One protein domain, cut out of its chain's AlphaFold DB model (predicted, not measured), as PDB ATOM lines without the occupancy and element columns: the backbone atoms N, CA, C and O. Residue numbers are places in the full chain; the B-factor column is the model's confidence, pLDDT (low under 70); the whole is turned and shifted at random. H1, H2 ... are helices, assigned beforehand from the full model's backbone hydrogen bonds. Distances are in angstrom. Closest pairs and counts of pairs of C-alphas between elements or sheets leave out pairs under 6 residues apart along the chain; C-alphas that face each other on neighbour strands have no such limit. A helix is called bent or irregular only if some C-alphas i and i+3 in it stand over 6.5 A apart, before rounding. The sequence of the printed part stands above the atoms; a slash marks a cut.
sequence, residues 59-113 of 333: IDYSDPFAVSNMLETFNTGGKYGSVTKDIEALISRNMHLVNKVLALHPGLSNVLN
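AT A GLANCE: This is residues 59 to 113 of the 333 residues of an uncharacterized protein of Corchorus olitorius (UniProt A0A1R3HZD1). A thin, drawn-out chain of three helices with no packed core: the short H1 lies towards one end, the long H2 makes the largest part of the length, and the short H3 folds back beside the last turns of H2 at the other end. H2 has a kink of 93 degrees near residue 85, and residues 61 to 66 and 89 to 97 stand free. The printed part has 55 residues, with three named helices in the order H1, H2, H3 and no named strand, and its class is all helix. The whole is extended, a rod with a radius of gyration of the C-alphas of 20.0 A and spans of 60 by 20 by 12 A.

HOW THE PARTS SIT: H1, residues 66 to 72, is joined by a tight link of 5 residues to H2, residues 78 to 104, but the two are apart. A tight link of 1 residue leads from H2 to H3, residues 106 to 112. H2 and H3 are close but not clearly touching; their closest C-alphas, those of Leu 102 and Leu 108, are 6.2 A apart. They run opposite ways at a shallow tilt of 34 degrees, only just short of steep. H1 and H3 are apart. Every O i to N i+4 pair is within hydrogen-bond range in H1, against 18 of 23 in H2 and 0 of 3 in H3, where 3 of 4 O i to N i+3 pairs are within range.

IN THESE COORDINATES: H1 begins at C-alpha 66 (75.467, 114.470, 146.698) and is 10.0 A long. H2 runs 33.8 A to C-alpha 104 (75.463, 161.186, 120.654); it is irregular, with C-alphas 79 and 82 at 9.3 A. H3, 11.1 A long, ends at C-alpha 112 (67.617, 155.076, 131.147) and is only just irregular, with C-alphas 107 and 110 at 6.8 A.

THE WHOLE: The C-alphas of Ser 62 and Leu 104, the two farthest apart, are 60.5 A apart. The printed part has no cut, and both links are tight. Its mean pLDDT is 82.6; residues 72 to 78 and 111 to 113 are under 70.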
ATOM      1  N   ILE A  59      81.933 116.722 146.930       76.56
ATOM      2  CA  ILE A  59      80.757 115.870 147.001       76.56
ATOM      3  C   ILE A  59      80.862 115.032 148.276       76.56
ATOM      4  O   ILE A  59      81.777 114.220 148.427       76.56
ATOM      5  N   ASP A  60      79.953 115.256 149.221       84.12
ATOM      6  CA  ASP A  60      79.863 114.444 150.432       84.12
ATOM      7  C   ASP A  60      79.235 113.092 150.080       84.12
ATOM      8  O   ASP A  60      78.022 112.950 150.061       84.12
ATOM      9  N   TYR A  61      80.054 112.081 149.794       80.06
ATOM     10  CA  TYR A  61      79.573 110.734 149.448       80.06
ATOM     11  C   TYR A  61      78.895 109.991 150.607       80.06
ATOM     12  O   TYR A  61      78.359 108.901 150.411       80.06
ATOM     13  N   SER A  62      78.924 110.561 151.813       87.06
ATOM     14  CA  SER A  62      78.108 110.079 152.928       87.06
ATOM     15  C   SER A  62      76.633 110.433 152.723       87.06
ATOM     16  O   SER A  62      75.760 109.778 153.292       87.06
ATOM     17  N   ASP A  63      76.361 111.462 151.919       85.25
ATOM     18  CA  ASP A  63      75.031 111.826 151.463       85.25
ATOM     19  C   ASP A  63      74.695 111.040 150.176       85.25
ATOM     20  O   ASP A  63      75.361 111.212 149.148       85.25
ATOM     21  N   PRO A  64      73.652 110.186 150.196       85.94
ATOM     22  CA  PRO A  64      73.242 109.393 149.038       85.94
ATOM     23  C   PRO A  64      72.811 110.229 147.821       85.94
ATOM     24  O   PRO A  64      72.667 109.669 146.736       85.94
ATOM     25  N   PHE A  65      72.634 111.548 147.960       84.06
ATOM     26  CA  PHE A  65      72.202 112.440 146.879       84.06
ATOM     27  C   PHE A  65      73.265 113.433 146.402       84.06
ATOM     28  O   PHE A  65      73.038 114.144 145.421       84.06
ATOM     29  N   ALA A  66      74.452 113.463 147.009       86.12
ATOM     30  CA  ALA A  66      75.467 114.470 146.698       86.12
ATOM     31  C   ALA A  66      75.932 114.443 145.228       86.12
ATOM     32  O   ALA A  66      76.267 115.479 144.653       86.12
ATOM     33  N   VAL A  67      75.900 113.269 144.592       79.94
ATOM     34  CA  VAL A  67      76.242 113.108 143.171       79.94
ATOM     35  C   VAL A  67      75.156 113.690 142.251       79.94
ATOM     36  O   VAL A  67      75.495 114.283 141.231       79.94
ATOM     37  N   SER A  68      73.870 113.589 142.621       80.25
ATOM     38  CA  SER A  68      72.773 114.239 141.876       80.25
ATOM     39  C   SER A  68      72.820 115.758 142.016       80.25
ATOM     40  O   SER A  68      72.784 116.457 141.008       80.25
ATOM     41  N   ASN A  69      73.001 116.268 143.238       76.69
ATOM     42  CA  ASN A  69      73.045 117.710 143.503       76.69
ATOM     43  C   ASN A  69      74.210 118.402 142.775       76.69
ATOM     44  O   ASN A  69      74.087 119.533 142.318       76.69
ATOM     45  N   MET A  70      75.344 117.715 142.620       77.25
ATOM     46  CA  MET A  70      76.468 118.218 141.834       77.25
ATOM     47  C   MET A  70      76.160 118.219 140.320       77.25
ATOM     48  O   MET A  70      76.522 119.166 139.628       77.25
ATOM     49  N   LEU A  71      75.464 117.217 139.776       74.12
ATOM     50  CA  LEU A  71      75.117 117.173 138.345       74.12
ATOM     51  C   LEU A  71      74.075 118.241 137.956       74.12
ATOM     52  O   LEU A  71      74.125 118.822 136.872       74.12
ATOM     53  N   GLU A  72      73.185 118.566 138.885       67.94
ATOM     54  CA  GLU A  72      72.213 119.654 138.773       67.94
ATOM     55  C   GLU A  72      72.890 121.045 138.670       67.94
ATOM     56  O   GLU A  72      72.407 121.930 137.959       67.94
ATOM     57  N   THR A  73      74.091 121.211 139.246       66.25
ATOM     58  CA  THR A  73      74.943 122.412 139.070       66.25
ATOM     59  C   THR A  73      75.711 122.485 137.735       66.25
ATOM     60  O   THR A  73      76.370 123.486 137.455       66.25
ATOM     61  N   PHE A  74      75.606 121.459 136.880       56.94
ATOM     62  CA  PHE A  74      76.197 121.440 135.533       56.94
ATOM     63  C   PHE A  74      75.163 121.507 134.392       56.94
ATOM     64  O   PHE A  74      75.506 121.968 133.306       56.94
ATOM     65  N   ASN A  75      73.884 121.175 134.627       59.91
ATOM     66  CA  ASN A  75      72.763 121.579 133.744       59.91
ATOM     67  C   ASN A  75      72.472 123.090 133.799       59.91
ATOM     68  O   ASN A  75      71.648 123.639 133.071       59.91
ATOM     69  N   THR A  76      73.179 123.780 134.673       62.16
ATOM     70  CA  THR A  76      73.085 125.201 134.944       62.16
ATOM     71  C   THR A  76      74.150 125.894 134.103       62.16
ATOM     72  O   THR A  76      75.179 126.390 134.556       62.16
ATOM     73  N   GLY A  77      73.910 125.893 132.790       60.41
ATOM     74  CA  GLY A  77      74.599 126.811 131.902       60.41
ATOM     75  C   GLY A  77      74.227 128.225 132.320       60.41
ATOM     76  O   GLY A  77      73.207 128.731 131.912       60.41
ATOM     77  N   GLY A  78      74.981 128.850 133.217       69.12
ATOM     78  CA  GLY A  78      74.570 130.100 133.860       69.12
ATOM     79  C   GLY A  78      73.070 130.164 134.214       69.12
ATOM     80  O   GLY A  78      72.428 129.154 134.493       69.12
ATOM     81  N   LYS A  79      72.478 131.356 134.191       73.81
ATOM     82  CA  LYS A  79      71.057 131.535 134.545       73.81
ATOM     83  C   LYS A  79      70.053 130.951 133.534       73.81
ATOM     84  O   LYS A  79      68.885 130.817 133.873       73.81
ATOM     85  N   TYR A  80      70.484 130.616 132.320       83.31
ATOM     86  CA  TYR A  80      69.620 130.228 131.193       83.31
ATOM     87  C   TYR A  80      70.051 128.934 130.475       83.31
ATOM     88  O   TYR A  80      69.778 128.754 129.292       83.31
ATOM     89  N   GLY A  81      70.744 128.024 131.157       86.19
ATOM     90  CA  GLY A  81      71.235 126.784 130.553       86.19
ATOM     91  C   GLY A  81      72.161 127.006 129.342       86.19
ATOM     92  O   GLY A  81      73.057 127.856 129.333       86.19
ATOM     93  N   SER A  82      71.948 126.232 128.280       86.31
ATOM     94  CA  SER A  82      72.777 126.255 127.066       86.31
ATOM     95  C   SER A  82      72.842 127.624 126.371       86.31
ATOM     96  O   SER A  82      73.870 127.939 125.775       86.31
ATOM     97  N   VAL A  83      71.802 128.461 126.494       88.06
ATOM     98  CA  VAL A  83      71.680 129.751 125.784       88.06
ATOM     99  C   VAL A  83      72.158 130.962 126.587       88.06
ATOM    100  O   VAL A  83      72.090 132.092 126.103       88.06
ATOM    101  N   THR A  84      72.671 130.776 127.810       91.50
ATOM    102  CA  THR A  84      73.114 131.917 128.636       91.50
ATOM    103  C   THR A  84      74.118 132.808 127.924       91.50
ATOM    104  O   THR A  84      74.044 134.031 128.023       91.50
ATOM    105  N   LYS A  85      75.020 132.200 127.158       88.62
ATOM    106  CA  LYS A  85      76.060 132.915 126.420       88.62
ATOM    107  C   LYS A  85      75.481 133.807 125.328       88.62
ATOM    108  O   LYS A  85      75.939 134.935 125.157       88.62
ATOM    109  N   ASP A  86      74.452 133.334 124.638       93.94
ATOM    110  CA  ASP A  86      73.816 134.087 123.558       93.94
ATOM    111  C   ASP A  86      73.074 135.301 124.117       93.94
ATOM    112  O   ASP A  86      73.146 136.401 123.562       93.94
ATOM    113  N   ILE A  87      72.438 135.133 125.277       93.44
ATOM    114  CA  ILE A  87      71.759 136.220 125.983       93.44
ATOM    115  C   ILE A  87      72.770 137.244 126.513       93.44
ATOM    116  O   ILE A  87      72.571 138.446 126.342       93.44
ATOM    117  N   GLU A  88      73.882 136.811 127.107       92.88
ATOM    118  CA  GLU A  88      74.944 137.721 127.559       92.88
ATOM    119  C   GLU A  88      75.576 138.496 126.390       92.88
ATOM    120  O   GLU A  88      75.833 139.702 126.500       92.88
ATOM    121  N   ALA A  89      75.750 137.848 125.236       95.19
ATOM    122  CA  ALA A  89      76.227 138.491 124.017       95.19
ATOM    123  C   ALA A  89      75.211 139.501 123.463       95.19
ATOM    124  O   ALA A  89      75.588 140.592 123.028       95.19
ATOM    125  N   LEU A  90      73.918 139.172 123.496       96.19
ATOM    126  CA  LEU A  90      72.852 140.083 123.087       96.19
ATOM    127  C   LEU A  90      72.807 141.325 123.981       96.19
ATOM    128  O   LEU A  90      72.797 142.444 123.466       96.19
ATOM    129  N   ILE A  91      72.849 141.141 125.304       94.50
ATOM    130  CA  ILE A  91      72.877 142.242 126.275       94.50
ATOM    131  C   ILE A  91      74.099 143.130 126.025       94.50
ATOM    132  O   ILE A  91      73.969 144.350 125.974       94.50
ATOM    133  N   SER A  92      75.270 142.534 125.789       96.12
ATOM    134  CA  SER A  92      76.503 143.276 125.507       96.12
ATOM    135  C   SER A  92      76.402 144.107 124.224       96.12
ATOM    136  O   SER A  92      76.775 145.283 124.210       96.12
ATOM    137  N   ARG A  93      75.846 143.533 123.147       96.31
ATOM    138  CA  ARG A  93      75.610 144.258 121.888       96.31
ATOM    139  C   ARG A  93      74.619 145.402 122.072       96.31
ATOM    140  O   ARG A  93      74.872 146.501 121.581       96.31
ATOM    141  N   ASN A  94      73.531 145.162 122.796       94.19
ATOM    142  CA  ASN A  94      72.520 146.180 123.055       94.19
ATOM    143  C   ASN A  94      73.088 147.321 123.909       94.19
ATOM    144  O   ASN A  94      72.957 148.486 123.549       94.19
ATOM    145  N   MET A  95      73.821 146.993 124.974       93.81
ATOM    146  CA  MET A  95      74.495 147.975 125.824       93.81
ATOM    147  C   MET A  95      75.476 148.836 125.020       93.81
ATOM    148  O   MET A  95      75.542 150.048 125.195       93.81
ATOM    149  N   HIS A  96      76.212 148.237 124.087       93.69
ATOM    150  CA  HIS A  96      77.114 148.978 123.213       93.69
ATOM    151  C   HIS A  96      76.376 149.944 122.268       93.69
ATOM    152  O   HIS A  96      76.840 151.066 122.058       93.69
ATOM    153  N   LEU A  97      75.222 149.547 121.722       93.44
ATOM    154  CA  LEU A  97      74.377 150.446 120.928       93.44
ATOM    155  C   LEU A  97      73.826 151.588 121.780       93.44
ATOM    156  O   LEU A  97      73.928 152.749 121.388       93.44
ATOM    157  N   VAL A  98      73.322 151.271 122.968       91.88
ATOM    158  CA  VAL A  98      72.841 152.258 123.936       91.88
ATOM    159  C   VAL A  98      73.948 153.252 124.286       91.88
ATOM    160  O   VAL A  98      73.732 154.456 124.197       91.88
ATOM    161  N   ASN A  99      75.164 152.782 124.567       90.06
ATOM    162  CA  ASN A  99      76.310 153.647 124.853       90.06
ATOM    163  C   ASN A  99      76.648 154.585 123.687       90.06
ATOM    164  O   ASN A  99      76.957 155.754 123.912       90.06
ATOM    165  N   LYS A 100      76.547 154.114 122.437       92.00
ATOM    166  CA  LYS A 100      76.720 154.972 121.253       92.00
ATOM    167  C   LYS A 100      75.638 156.046 121.162       92.00
ATOM    168  O   LYS A 100      75.957 157.201 120.901       92.00
ATOM    169  N   VAL A 101      74.380 155.688 121.403       90.56
ATOM    170  CA  VAL A 101      73.260 156.644 121.393       90.56
ATOM    171  C   VAL A 101      73.411 157.673 122.513       90.56
ATOM    172  O   VAL A 101      73.230 158.863 122.275       90.56
ATOM    173  N   LEU A 102      73.813 157.245 123.710       89.56
ATOM    174  CA  LEU A 102      74.070 158.136 124.842       89.56
ATOM    175  C   LEU A 102      75.256 159.074 124.586       89.56
ATOM    176  O   LEU A 102      75.200 160.239 124.971       89.56
ATOM    177  N   ALA A 103      76.300 158.604 123.899       89.31
ATOM    178  CA  ALA A 103      77.422 159.448 123.488       89.31
ATOM    179  C   ALA A 103      77.000 160.528 122.477       89.31
ATOM    180  O   ALA A 103      77.518 161.643 122.521       89.31
ATOM    181  N   LEU A 104      76.045 160.219 121.592       92.69
ATOM    182  CA  LEU A 104      75.463 161.186 120.654       92.69
ATOM    183  C   LEU A 104      74.460 162.131 121.335       92.69
ATOM    184  O   LEU A 104      74.328 163.287 120.933       92.69
ATOM    185  N   HIS A 105      73.775 161.662 122.382       88.38
ATOM    186  CA  HIS A 105      72.715 162.396 123.070       88.38
ATOM    187  C   HIS A 105      72.827 162.286 124.604       88.38
ATOM    188  O   HIS A 105      72.066 161.543 125.234       88.38
ATOM    189  N   PRO A 106      73.702 163.089 125.245       83.12
ATOM    190  CA  PRO A 106      73.931 163.028 126.695       83.12
ATOM    191  C   PRO A 106      72.679 163.275 127.557       83.12
ATOM    192  O   PRO A 106      72.597 162.801 128.688       83.12
ATOM    193  N   GLY A 107      71.674 163.983 127.027       83.88
ATOM    194  CA  GLY A 107      70.410 164.264 127.720       83.88
ATOM    195  C   GLY A 107      69.495 163.050 127.926       83.88
ATOM    196  O   GLY A 107      68.559 163.132 128.717       83.88
ATOM    197  N   LEU A 108      69.762 161.922 127.256       78.75
ATOM    198  CA  LEU A 108      68.966 160.693 127.376       78.75
ATOM    199  C   LEU A 108      69.381 159.811 128.567       78.75
ATOM    200  O   LEU A 108      68.643 158.900 128.939       78.75
ATOM    201  N   SER A 109      70.521 160.092 129.209       75.88
ATOM    202  CA  SER A 109      71.046 159.273 130.313       75.88
ATOM    203  C   SER A 109      70.100 159.220 131.522       75.88
ATOM    204  O   SER A 109      69.948 158.169 132.142       75.88
ATOM    205  N   ASN A 110      69.384 160.312 131.804       70.56
ATOM    206  CA  ASN A 110      68.445 160.385 132.928       70.56
ATOM    207  C   ASN A 110      67.192 159.514 132.738       70.56
ATOM    208  O   ASN A 110      66.572 159.131 133.725       70.56
ATOM    209  N   VAL A 111      66.816 159.198 131.493       69.50
ATOM    210  CA  VAL A 111      65.638 158.367 131.184       69.50
ATOM    211  C   VAL A 111      65.959 156.880 131.348       69.50
ATOM    212  O   VAL A 111      65.097 156.108 131.753       69.50
ATOM    213  N   LEU A 112      67.205 156.478 131.083       64.81
ATOM    214  CA  LEU A 112      67.617 155.076 131.147       64.81
ATOM    215  C   LEU A 112      67.824 154.581 132.588       64.81
ATOM    216  O   LEU A 112      67.431 153.467 132.913       64.81
ATOM    217  N   ASN A 113      68.344 155.438 133.472       62.47
ATOM    218  CA  ASN A 113      68.567 155.107 134.887       62.47
ATOM    219  C   ASN A 113      67.266 154.840 135.675       62.47
ATOM    220  O   ASN A 113      67.322 154.315 136.782       62.47
TER     221      ASN A 113